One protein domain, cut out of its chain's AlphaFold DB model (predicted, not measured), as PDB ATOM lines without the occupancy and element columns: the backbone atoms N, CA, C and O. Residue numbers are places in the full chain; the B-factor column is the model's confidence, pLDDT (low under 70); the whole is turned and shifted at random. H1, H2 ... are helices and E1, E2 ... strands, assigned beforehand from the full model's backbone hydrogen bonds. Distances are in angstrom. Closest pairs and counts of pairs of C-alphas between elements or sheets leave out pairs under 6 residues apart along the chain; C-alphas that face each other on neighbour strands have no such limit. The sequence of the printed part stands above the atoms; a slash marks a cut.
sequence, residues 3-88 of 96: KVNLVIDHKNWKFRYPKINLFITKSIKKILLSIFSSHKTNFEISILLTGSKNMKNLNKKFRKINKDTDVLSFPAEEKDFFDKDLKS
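AT A GLANCE: This is residues 3 to 88 of the 96 residues of the protein "Endoribonuclease YbeY" of Pelagibacterales bacterium (UniProt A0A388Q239). Picture a loose, flat model: a ribbon of two strands, E1 and E2, has the long helix H2 over one face and short H1 near the end where residues 8 and 49 lie, while H3 and the long link 64 to 78 lie beyond E2. Residues 77 to 88, with H4, stick out as a tail. The 86 printed residues hold E1, H1, H2, E2, H3, H4 in chain order; the sheet E1 = E2 is parallel and the class is mixed. The radius of gyration of the C-alphas is 15.9 A and the spans are 44 by 33 by 15 A.

HOW THE PARTS SIT: Start at E1, residues 3 to 8, and compare it with E2, residues 43 to 49: they are parallel, at 9 degrees. Look for N 5 and O 45, 2.8 A apart, and N 47 and O 5, 2.8 A, within hydrogen-bond range. With H1, residues 12 to 16, and H2, residues 20 to 35, they form a strand-helix-strand unit, two parallel neighbour strands with helices between, whose crossover is left-handed. The closest C-alphas of E1 and H2 are those of Val 4 and Thr 25, 6.2 A; H2 and E2 are near each other. H1 and H2 are close but not clearly touching, closest at the C-alphas of Lys 14 and Ile 20, 6.8 A. H3, residues 52 to 63, and H4, residues 79 to 86, are apart. Every O i to N i+4 pair is within hydrogen-bond range in H1, H2 and H3; in H4, 2 of 4 are.

IN THESE COORDINATES: Find C-alpha 3 at (16.356, 20.757, 36.726), where E1 begins its 16.4 A. H1 covers 5.9 A, H2 22.4 A, E2 19.4 A and H3 15.2 A. H4 covers 10.9 A, ending at C-alpha 86, (-2.521, 10.617, 20.282).

THE WHOLE: The C-alphas of Phe 15 and Lys 87 are the farthest apart, 47.9 A. The printed part has no cut; the H3 to H4 link is long. Look for pLDDT under 70 at residues 37 to 41 and 78 to 88.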
ATOM      1  N   LYS A   3      15.487  19.671  37.177       88.81
ATOM      2  CA  LYS A   3      16.356  20.757  36.726       88.81
ATOM      3  C   LYS A   3      15.499  21.966  36.350       88.81
ATOM      4  O   LYS A   3      14.568  21.863  35.560       88.81
ATOM      5  N   VAL A   4      15.808  23.116  36.943       91.19
ATOM      6  CA  VAL A   4      15.130  24.385  36.653       91.19
ATOM      7  C   VAL A   4      16.181  25.355  36.141       91.19
ATOM      8  O   VAL A   4      17.114  25.683  36.874       91.19
ATOM      9  N   ASN A   5      16.034  25.794  34.898       93.44
ATOM     10  CA  ASN A   5      16.849  26.837  34.297       93.44
ATOM     11  C   ASN A   5      16.076  28.158  34.342       93.44
ATOM     12  O   ASN A   5      14.966  28.251  33.822       93.44
ATOM     13  N   LEU A   6      16.643  29.176  34.983       94.62
ATOM     14  CA  LEU A   6      16.001  30.478  35.130       94.62
ATOM     15  C   LEU A   6      16.884  31.561  34.521       94.62
ATOM     16  O   LEU A   6      17.971  31.842  35.026       94.62
ATOM     17  N   VAL A   7      16.370  32.215  33.485       95.12
ATOM     18  CA  VAL A   7      17.010  33.348  32.819       95.12
ATOM     19  C   VAL A   7      16.234  34.616  33.159       95.12
ATOM     20  O   VAL A   7      15.012  34.658  33.040       95.12
ATOM     21  N   ILE A   8      16.941  35.659  33.595       94.31
ATOM     22  CA  ILE A   8      16.346  36.963  33.904       94.31
ATOM     23  C   ILE A   8      16.870  37.977  32.902       94.31
ATOM     24  O   ILE A   8      18.026  38.383  32.972       94.31
ATOM     25  N   ASP A   9      15.992  38.388  31.999       93.38
ATOM     26  CA  ASP A   9      16.264  39.339  30.922       93.38
ATOM     27  C   ASP A   9      15.969  40.783  31.359       93.38
ATOM     28  O   ASP A   9      16.658  41.725  30.975       93.38
ATOM     29  N   HIS A  10      14.996  40.974  32.258       93.62
ATOM     30  CA  HIS A  10      14.608  42.302  32.732       93.62
ATOM     31  C   HIS A  10      15.074  42.579  34.170       93.62
ATOM     32  O   HIS A  10      14.643  41.921  35.121       93.62
ATOM     33  N   LYS A  11      15.910  43.610  34.358       91.12
ATOM     34  CA  LYS A  11      16.555  43.940  35.651       91.12
ATOM     35  C   LYS A  11      15.561  44.199  36.793       91.12
ATOM     36  O   LYS A  11      15.853  43.843  37.936       91.12
ATOM     37  N   ASN A  12      14.373  44.738  36.493       93.81
ATOM     38  CA  ASN A  12      13.354  45.041  37.512       93.81
ATOM     39  C   ASN A  12      12.918  43.812  38.322       93.81
ATOM     40  O   ASN A  12      12.520  43.971  39.472       93.81
ATOM     41  N   TRP A  13      13.033  42.597  37.773       94.75
ATOM     42  CA  TRP A  13      12.724  41.373  38.513       94.75
ATOM     43  C   TRP A  13      13.639  41.183  39.720       94.75
ATOM     44  O   TRP A  13      13.150  40.953  40.823       94.75
ATOM     45  N   LYS A  14      14.956  41.341  39.535       93.19
ATOM     46  CA  LYS A  14      15.926  41.236  40.635       93.19
ATOM     47  C   LYS A  14      15.816  42.408  41.606       93.19
ATOM     48  O   LYS A  14      15.972  42.202  42.802       93.19
ATOM     49  N   PHE A  15      15.529  43.609  41.100       94.81
ATOM     50  CA  PHE A  15      15.354  44.791  41.946       94.81
ATOM     51  C   PHE A  15      14.148  44.646  42.883       94.81
ATOM     52  O   PHE A  15      14.272  44.844  44.087       94.81
ATOM     53  N   ARG A  16      12.989  44.248  42.346       95.44
ATOM     54  CA  ARG A  16      11.751  44.110  43.125       95.44
ATOM     55  C   ARG A  16      11.724  42.838  43.972       95.44
ATOM     56  O   ARG A  16      11.140  42.833  45.051       95.44
ATOM     57  N   TYR A  17      12.363  41.770  43.496       95.12
ATOM     58  CA  TYR A  17      12.386  40.467  44.155       95.12
ATOM     59  C   TYR A  17      13.815  39.894  44.192       95.12
ATOM     60  O   TYR A  17      14.155  39.001  43.412       95.12
ATOM     61  N   PRO A  18      14.666  40.331  45.138       94.56
ATOM     62  CA  PRO A  18      16.073  39.915  45.197       94.56
ATOM     63  C   PRO A  18      16.289  38.398  45.313       94.56
ATOM     64  O   PRO A  18      17.285  37.865  44.831       94.56
ATOM     65  N   LYS A  19      15.340  37.676  45.926       96.00
ATOM     66  CA  LYS A  19      15.391  36.216  46.126       96.00
ATOM     67  C   LYS A  19      14.566  35.425  45.098       96.00
ATOM     68  O   LYS A  19      14.273  34.252  45.333       96.00
ATOM     69  N   ILE A  20      14.193  36.033  43.968       94.94
ATOM     70  CA  ILE A  20      13.296  35.424  42.973       94.94
ATOM     71  C   ILE A  20      13.806  34.081  42.439       94.94
ATOM     72  O   ILE A  20      13.027  33.138  42.331       94.94
ATOM     73  N   ASN A  21      15.117  33.947  42.208       93.31
ATOM     74  CA  ASN A  21      15.714  32.692  41.747       93.31
ATOM     75  C   ASN A  21      15.445  31.538  42.715       93.31
ATOM     76  O   ASN A  21      15.020  30.458  42.300       93.31
ATOM     77  N   LEU A  22      15.667  31.775  44.010       95.06
ATOM     78  CA  LEU A  22      15.461  30.770  45.045       95.06
ATOM     79  C   LEU A  22      13.976  30.431  45.192       95.06
ATOM     80  O   LEU A  22      13.629  29.256  45.298       95.06
ATOM     81  N   PHE A  23      13.119  31.454  45.184       95.94
ATOM     82  CA  PHE A  23      11.673  31.294  45.314       95.94
ATOM     83  C   PHE A  23      11.099  30.441  44.178       95.94
ATOM     84  O   PHE A  23      10.521  29.391  44.441       95.94
ATOM     85  N   ILE A  24      11.338  30.830  42.922       94.81
ATOM     86  CA  ILE A  24      10.816  30.121  41.746       94.81
ATOM     87  C   ILE A  24      11.331  28.682  41.703       94.81
ATOM     88  O   ILE A  24      10.547  27.746  41.550       94.81
ATOM     89  N   THR A  25      12.635  28.485  41.916       93.25
ATOM     90  CA  THR A  25      13.239  27.146  41.873       93.25
ATOM     91  C   THR A  25      12.641  26.219  42.932       93.25
ATOM     92  O   THR A  25      12.351  25.059  42.641       93.25
ATOM     93  N   LYS A  26      12.438  26.711  44.163       94.50
ATOM     94  CA  LYS A  26      11.818  25.926  45.241       94.50
ATOM     95  C   LYS A  26      10.355  25.609  44.942       94.50
ATOM     96  O   LYS A  26       9.953  24.457  45.105       94.50
ATOM     97  N   SER A  27       9.587  26.595  44.483       94.69
ATOM     98  CA  SER A  27       8.166  26.426  44.167       94.69
ATOM     99  C   SER A  27       7.954  25.388  43.066       94.69
ATOM    100  O   SER A  27       7.175  24.459  43.253       94.69
ATOM    101  N   ILE A  28       8.714  25.463  41.969       92.69
ATOM    102  CA  ILE A  28       8.611  24.502  40.858       92.69
ATOM    103  C   ILE A  28       8.989  23.099  41.299       92.69
ATOM    104  O   ILE A  28       8.265  22.151  41.008       92.69
ATOM    105  N   LYS A  29      10.096  22.952  42.038       89.75
ATOM    106  CA  LYS A  29      10.496  21.645  42.571       89.75
ATOM    107  C   LYS A  29       9.390  21.044  43.435       89.75
ATOM    108  O   LYS A  29       9.073  19.875  43.260       89.75
ATOM    109  N   LYS A  30       8.771  21.837  44.317       91.12
ATOM    110  CA  LYS A  30       7.666  21.377  45.169       91.12
ATOM    111  C   LYS A  30       6.452  20.940  44.342       91.12
ATOM    112  O   LYS A  30       5.925  19.861  44.584       91.12
ATOM    113  N   ILE A  31       6.044  21.748  43.363       90.69
ATOM    114  CA  ILE A  31       4.898  21.455  42.490       90.69
ATOM    115  C   ILE A  31       5.149  20.173  41.688       90.69
ATOM    116  O   ILE A  31       4.338  19.252  41.730       90.69
ATOM    117  N   LEU A  32       6.302  20.060  41.027       87.00
ATOM    118  CA  LEU A  32       6.637  18.879  40.230       87.00
ATOM    119  C   LEU A  32       6.719  17.612  41.081       87.00
ATOM    120  O   LEU A  32       6.202  16.582  40.663       87.00
ATOM    121  N   LEU A  33       7.303  17.687  42.280       84.06
ATOM    122  CA  LEU A  33       7.338  16.556  43.210       84.06
ATOM    123  C   LEU A  33       5.938  16.164  43.708       84.06
ATOM    124  O   LEU A  33       5.693  14.983  43.930       84.06
ATOM    125  N   SER A  34       5.015  17.124  43.861       86.06
ATOM    126  CA  SER A  34       3.627  16.817  44.243       86.06
ATOM    127  C   SER A  34       2.807  16.181  43.119       86.06
ATOM    128  O   SER A  34       1.975  15.325  43.392       86.06
ATOM    129  N   ILE A  35       3.048  16.566  41.861       85.00
ATOM    130  CA  ILE A  35       2.323  16.021  40.701       85.00
ATOM    131  C   ILE A  35       2.894  14.654  40.317       85.00
ATOM    132  O   ILE A  35       2.161  13.699  40.061       85.00
ATOM    133  N   PHE A  36       4.221  14.551  40.287       79.50
ATOM    134  CA  PHE A  36       4.944  13.366  39.856       79.50
ATOM    135  C   PHE A  36       5.620  12.731  41.069       79.50
ATOM    136  O   PHE A  36       6.811  12.897  41.314       79.50
ATOM    137  N   SER A  37       4.826  11.973  41.829       67.38
ATOM    138  CA  SER A  37       5.262  11.274  43.047       67.38
ATOM    139  C   SER A  37       6.358  10.218  42.794       67.38
ATOM    140  O   SER A  37       7.034   9.785  43.724       67.38
ATOM    141  N   SER A  38       6.582   9.812  41.538       64.38
ATOM    142  CA  SER A  38       7.620   8.841  41.192       64.38
ATOM    143  C   SER A  38       8.987   9.503  41.009       64.38
ATOM    144  O   SER A  38       9.202  10.281  40.084       64.38
ATOM    145  N   HIS A  39       9.959   9.101  41.828       59.84
ATOM    146  CA  HIS A  39      11.358   9.541  41.750       59.84
ATOM    147  C   HIS A  39      12.093   9.159  40.447       59.84
ATOM    148  O   HIS A  39      13.253   9.533  40.274       59.84
ATOM    149  N   LYS A  40      11.449   8.415  39.535       64.25
ATOM    150  CA  LYS A  40      12.081   7.866  38.326       64.25
ATOM    151  C   LYS A  40      12.126   8.831  37.138       64.25
ATOM    152  O   LYS A  40      12.870   8.570  36.198       64.25
ATOM    153  N   THR A  41      11.376   9.931  37.155       68.69
ATOM    154  CA  THR A  41      11.333  10.873  36.027       68.69
ATOM    155  C   THR A  41      12.291  12.054  36.215       68.69
ATOM    156  O   THR A  41      12.447  12.636  37.298       68.69
ATOM    157  N   ASN A  42      12.991  12.399  35.132       81.25
ATOM    158  CA  ASN A  42      13.816  13.596  35.039       81.25
ATOM    159  C   ASN A  42      13.001  14.695  34.361       81.25
ATOM    160  O   ASN A  42      12.485  14.485  33.270       81.25
ATOM    161  N   PHE A  43      12.883  15.848  35.016       84.62
ATOM    162  CA  PHE A  43      12.168  17.005  34.483       84.62
ATOM    163  C   PHE A  43      13.143  18.151  34.291       84.62
ATOM    164  O   PHE A  43      13.909  18.466  35.206       84.62
ATOM    165  N   GLU A  44      13.069  18.799  33.135       88.75
ATOM    166  CA  GLU A  44      13.761  20.049  32.864       88.75
ATOM    167  C   GLU A  44      12.739  21.118  32.480       88.75
ATOM    168  O   GLU A  44      11.917  20.915  31.593       88.75
ATOM    169  N   ILE A  45      12.774  22.251  33.181       91.06
ATOM    170  CA  ILE A  45      11.948  23.421  32.877       91.06
ATOM    171  C   ILE A  45      12.865  24.623  32.711       91.06
ATOM    172  O   ILE A  45      13.704  24.888  33.575       91.06
ATOM    173  N   SER A  46      12.665  25.373  31.629       93.94
ATOM    174  CA  SER A  46      13.316  26.661  31.397       93.94
ATOM    175  C   SER A  46      12.308  27.797  31.529       93.94
ATOM    176  O   SER A  46      11.230  27.746  30.946       93.94
ATOM    177  N   ILE A  47      12.661  28.831  32.292       95.19
ATOM    178  CA  ILE A  47      11.830  30.018  32.511       95.19
ATOM    179  C   ILE A  47      12.626  31.260  32.151       95.19
ATOM    180  O   ILE A  47      13.732  31.472  32.649       95.19
ATOM    181  N   LEU A  48      12.016  32.108  31.328       96.50
ATOM    182  CA  LEU A  48      12.511  33.431  30.986       96.50
ATOM    183  C   LEU A  48      11.665  34.492  31.696       96.50
ATOM    184  O   LEU A  48      10.505  34.704  31.355       96.50
ATOM    185  N   LEU A  49      12.260  35.194  32.657       96.56
ATOM    186  CA  LEU A  49      11.656  36.373  33.271       96.56
ATOM    187  C   LEU A  49      12.026  37.617  32.468       96.56
ATOM    188  O   LEU A  49      13.158  38.108  32.531       96.56
ATOM    189  N   THR A  50      11.057  38.139  31.725       96.69
ATOM    190  CA  THR A  50      11.238  39.285  30.830       96.69
ATOM    191  C   THR A  50      10.245  40.417  31.132       96.69
ATOM    192  O   THR A  50       9.470  40.327  32.081       96.69
ATOM    193  N   GLY A  51      10.325  41.521  30.387       97.25
ATOM    194  CA  GLY A  51       9.414  42.666  30.478       97.25
ATOM    195  C   GLY A  51       8.463  42.762  29.280       97.25
ATOM    196  O   GLY A  51       8.660  42.099  28.261       97.25
ATOM    197  N   SER A  52       7.468  43.650  29.369       97.06
ATOM    198  CA  SER A  52       6.379  43.794  28.384       97.06
ATOM    199  C   SER A  52       6.850  43.986  26.941       97.06
ATOM    200  O   SER A  52       6.266  43.422  26.019       97.06
ATOM    201  N   LYS A  53       7.942  44.733  26.716       96.88
ATOM    202  CA  LYS A  53       8.481  44.959  25.362       96.88
ATOM    203  C   LYS A  53       8.907  43.649  24.696       96.88
ATOM    204  O   LYS A  53       8.518  43.378  23.563       96.88
ATOM    205  N   ASN A  54       9.702  42.841  25.393       97.19
ATOM    206  CA  ASN A  54      10.190  41.582  24.842       97.19
ATOM    207  C   ASN A  54       9.072  40.525  24.825       97.19
ATOM    208  O   ASN A  54       8.945  39.788  23.854       97.19
ATOM    209  N   MET A  55       8.171  40.535  25.811       97.62
ATOM    210  CA  MET A  55       6.969  39.697  25.805       97.62
ATOM    211  C   MET A  55       6.073  39.949  24.581       97.62
ATOM    212  O   MET A  55       5.674  39.006  23.903       97.62
ATOM    213  N   LYS A  56       5.822  41.216  24.226       98.19
ATOM    214  CA  LYS A  56       5.096  41.587  22.999       98.19
ATOM    215  C   LYS A  56       5.803  41.074  21.742       98.19
ATOM    216  O   LYS A  56       5.145  40.570  20.834       98.19
ATOM    217  N   ASN A  57       7.134  41.166  21.691       98.00
ATOM    218  CA  ASN A  57       7.921  40.649  20.569       98.00
ATOM    219  C   ASN A  57       7.805  39.121  20.448       98.00
ATOM    220  O   ASN A  57       7.589  38.612  19.349       98.00
ATOM    221  N   LEU A  58       7.900  38.396  21.566       97.19
ATOM    222  CA  LEU A  58       7.732  36.942  21.614       97.19
ATOM    223  C   LEU A  58       6.316  36.530  21.196       97.19
ATOM    224  O   LEU A  58       6.161  35.639  20.362       97.19
ATOM    225  N   ASN A  59       5.288  37.215  21.698       97.75
ATOM    226  CA  ASN A  59       3.896  36.919  21.367       97.75
ATOM    227  C   ASN A  59       3.605  37.163  19.877       97.75
ATOM    228  O   ASN A  59       2.988  36.335  19.202       97.75
ATOM    229  N   LYS A  60       4.152  38.250  19.316       98.06
ATOM    230  CA  LYS A  60       4.072  38.520  17.878       98.06
ATOM    231  C   LYS A  60       4.798  37.446  17.065       98.06
ATOM    232  O   LYS A  60       4.269  37.009  16.050       98.06
ATOM    233  N   LYS A  61       5.982  37.006  17.502       97.38
ATOM    234  CA  LYS A  61       6.793  36.009  16.788       97.38
ATOM    235  C   LYS A  61       6.139  34.626  16.769       97.38
ATOM    236  O   LYS A  61       6.066  34.013  15.712       97.38
ATOM    237  N   PHE A  62       5.681  34.141  17.922       95.06
ATOM    238  CA  PHE A  62       5.261  32.747  18.081       95.06
ATOM    239  C   PHE A  62       3.742  32.535  18.027       95.06
ATOM    240  O   PHE A  62       3.305  31.465  17.619       95.06
ATOM    241  N   ARG A  63       2.928  33.541  18.384       94.75
ATOM    242  CA  ARG A  63       1.452  33.470  18.321       94.75
ATOM    243  C   ARG A  63       0.830  34.406  17.278       94.75
ATOM    244  O   ARG A  63      -0.377  34.363  17.083       94.75
ATOM    245  N   LYS A  64       1.627  35.245  16.596       97.25
ATOM    246  CA  LYS A  64       1.167  36.278  15.638       97.25
ATOM    247  C   LYS A  64       0.265  37.357  16.262       97.25
ATOM    248  O   LYS A  64      -0.451  38.052  15.548       97.25
ATOM    249  N   ILE A  65       0.343  37.555  17.581       97.38
ATOM    250  CA  ILE A  65      -0.447  38.554  18.319       97.38
ATOM    251  C   ILE A  65       0.451  39.738  18.700       97.38
ATOM    252  O   ILE A  65       1.406  39.590  19.457       97.38
ATOM    253  N   ASN A  66       0.147  40.940  18.204       97.38
ATOM    254  CA  ASN A  66       0.937  42.157  18.458       97.38
ATOM    255  C   ASN A  66       0.565  42.857  19.785       97.38
ATOM    256  O   ASN A  66       0.347  44.070  19.825       97.38
ATOM    257  N   LYS A  67       0.484  42.092  20.875       97.50
ATOM    258  CA  LYS A  67       0.190  42.559  22.239       97.50
ATOM    259  C   LYS A  67       1.039  41.757  23.226       97.50
ATOM    260  O   LYS A  67       1.412  40.629  22.919       97.50
ATOM    261  N   ASP A  68       1.387  42.322  24.372       97.62
ATOM    262  CA  ASP A  68       1.960  41.546  25.469       97.62
ATOM    263  C   ASP A  68       0.907  40.641  26.136       97.62
ATOM    264  O   ASP A  68      -0.290  40.695  25.844       97.62
ATOM    265  N   THR A  69       1.385  39.737  26.979       97.44
ATOM    266  CA  THR A  69       0.585  38.797  27.765       97.44
ATOM    267  C   THR A  69       1.346  38.477  29.046       97.44
ATOM    268  O   THR A  69       2.559  38.670  29.092       97.44
ATOM    269  N   ASP A  70       0.673  37.988  30.079       96.81
ATOM    270  CA  ASP A  70       1.342  37.692  31.347       96.81
ATOM    271  C   ASP A  70       2.265  36.470  31.230       96.81
ATOM    272  O   ASP A  70       3.339  36.440  31.836       96.81
ATOM    273  N   VAL A  71       1.880  35.471  30.419       96.88
ATOM    274  CA  VAL A  71       2.603  34.199  30.274       96.88
ATOM    275  C   VAL A  71       2.580  33.689  28.828       96.88
ATOM    276  O   VAL A  71       1.556  33.712  28.144       96.88
ATOM    277  N   LEU A  72       3.726  33.163  28.381       95.25
ATOM    278  CA  LEU A  72       3.858  32.335  27.181       95.25
ATOM    279  C   LEU A  72       4.447  30.977  27.572       95.25
ATOM    280  O   LEU A  72       5.545  30.914  28.125       95.25
ATOM    281  N   SER A  73       3.726  29.905  27.256       93.50
ATOM    282  CA  SER A  73       4.165  28.521  27.421       93.50
ATOM    283  C   SER A  73       4.621  27.942  26.075       93.50
ATOM    284  O   SER A  73       4.006  28.192  25.035       93.50
ATOM    285  N   PHE A  74       5.728  27.195  26.101       90.31
ATOM    286  CA  PHE A  74       6.292  26.502  24.943       90.31
ATOM    287  C   PHE A  74       6.472  25.020  25.292       90.31
ATOM    288  O   PHE A  74       7.089  24.733  26.324       90.31
ATOM    289  N   PRO A  75       5.953  24.083  24.479       86.62
ATOM    290  CA  PRO A  75       6.271  22.673  24.649       86.62
ATOM    291  C   PRO A  75       7.757  22.440  24.349       86.62
ATOM    292  O   PRO A  75       8.337  23.117  23.501       86.62
ATOM    293  N   ALA A  76       8.378  21.500  25.064       80.75
ATOM    294  CA  ALA A  76       9.771  21.118  24.820       80.75
ATOM    295  C   ALA A  76       9.935  20.314  23.520       80.75
ATOM    296  O   ALA A  76      10.991  20.369  22.899       80.75
ATOM    297  N   GLU A  77       8.883  19.597  23.126       74.56
ATOM    298  CA  GLU A  77       8.852  18.733  21.950       74.56
ATOM    299  C   GLU A  77       8.031  19.364  20.821       74.56
ATOM    300  O   GLU A  77       7.111  20.159  21.054       74.56
ATOM    301  N   GLU A  78       8.362  18.994  19.586       65.62
ATOM    302  CA  GLU A  78       7.633  19.422  18.392       65.62
ATOM    303  C   GLU A  78       6.233  18.791  18.330       65.62
ATOM    304  O   GLU A  78       5.964  17.760  18.943       65.62
ATOM    305  N   LYS A  79       5.314  19.397  17.566       60.78
ATOM    306  CA  LYS A  79       3.935  18.889  17.421       60.78
ATOM    307  C   LYS A  79       3.886  17.414  17.008       60.78
ATOM    308  O   LYS A  79       3.100  16.655  17.568       60.78
ATOM    309  N   ASP A  80       4.780  17.007  16.115       60.81
ATOM    310  CA  ASP A  80       4.837  15.653  15.559       60.81
ATOM    311  C   ASP A  80       5.192  14.585  16.614       60.81
ATOM    312  O   ASP A  80       4.862  13.407  16.451       60.81
ATOM    313  N   PHE A  81       5.823  14.987  17.728       60.91
ATOM    314  CA  PHE A  81       6.034  14.125  18.892       60.91
ATOM    315  C   PHE A  81       4.698  13.729  19.538       60.91
ATOM    316  O   PHE A  81       4.486  12.564  19.873       60.91
ATOM    317  N   PHE A  82       3.759  14.674  19.640       55.03
ATOM    318  CA  PHE A  82       2.436  14.449  20.229       55.03
ATOM    319  C   PHE A  82       1.475  13.706  19.284       55.03
ATOM    320  O   PHE A  82       0.600  12.974  19.752       55.03
ATOM    321  N   ASP A  83       1.660  13.813  17.965       58.28
ATOM    322  CA  ASP A  83       0.815  13.124  16.977       58.28
ATOM    323  C   ASP A  83       1.019  11.597  16.961       58.28
ATOM    324  O   ASP A  83       0.081  10.838  16.683       58.28
ATOM    325  N   LYS A  84       2.220  11.111  17.312       52.81
ATOM    326  CA  LYS A  84       2.477   9.668  17.484       52.81
ATOM    327  C   LYS A  84       1.772   9.087  18.714       52.81
ATOM    328  O   LYS A  84       1.303   7.950  18.648       52.81
ATOM    329  N   ASP A  85       1.635   9.863  19.790       47.12
ATOM    330  CA  ASP A  85       1.055   9.411  21.062       47.12
ATOM    331  C   ASP A  85      -0.462   9.636  21.194       47.12
ATOM    332  O   ASP A  85      -1.142   8.921  21.935       47.12
ATOM    333  N   LEU A  86      -1.058  10.527  20.396       50.47
ATOM    334  CA  LEU A  86      -2.521  10.617  20.282       50.47
ATOM    335  C   LEU A  86      -3.140   9.330  19.706       50.47
ATOM    336  O   LEU A  86      -4.235   8.932  20.112       50.47
ATOM    337  N   LYS A  87      -2.410   8.609  18.841       50.31
ATOM    338  CA  LYS A  87      -2.808   7.268  18.370       50.31
ATOM    339  C   LYS A  87      -2.703   6.191  19.461       50.31
ATOM    340  O   LYS A  87      -3.376   5.170  19.349       50.31
ATOM    341  N   SER A  88      -1.919   6.411  20.524       49.06
ATOM    342  CA  SER A  88      -1.660   5.429  21.592       49.06
ATOM    343  C   SER A  88      -2.573   5.573  22.830       49.06
ATOM    344  O   SER A  88      -2.460   4.787  23.772       49.06
TER     345      SER A  88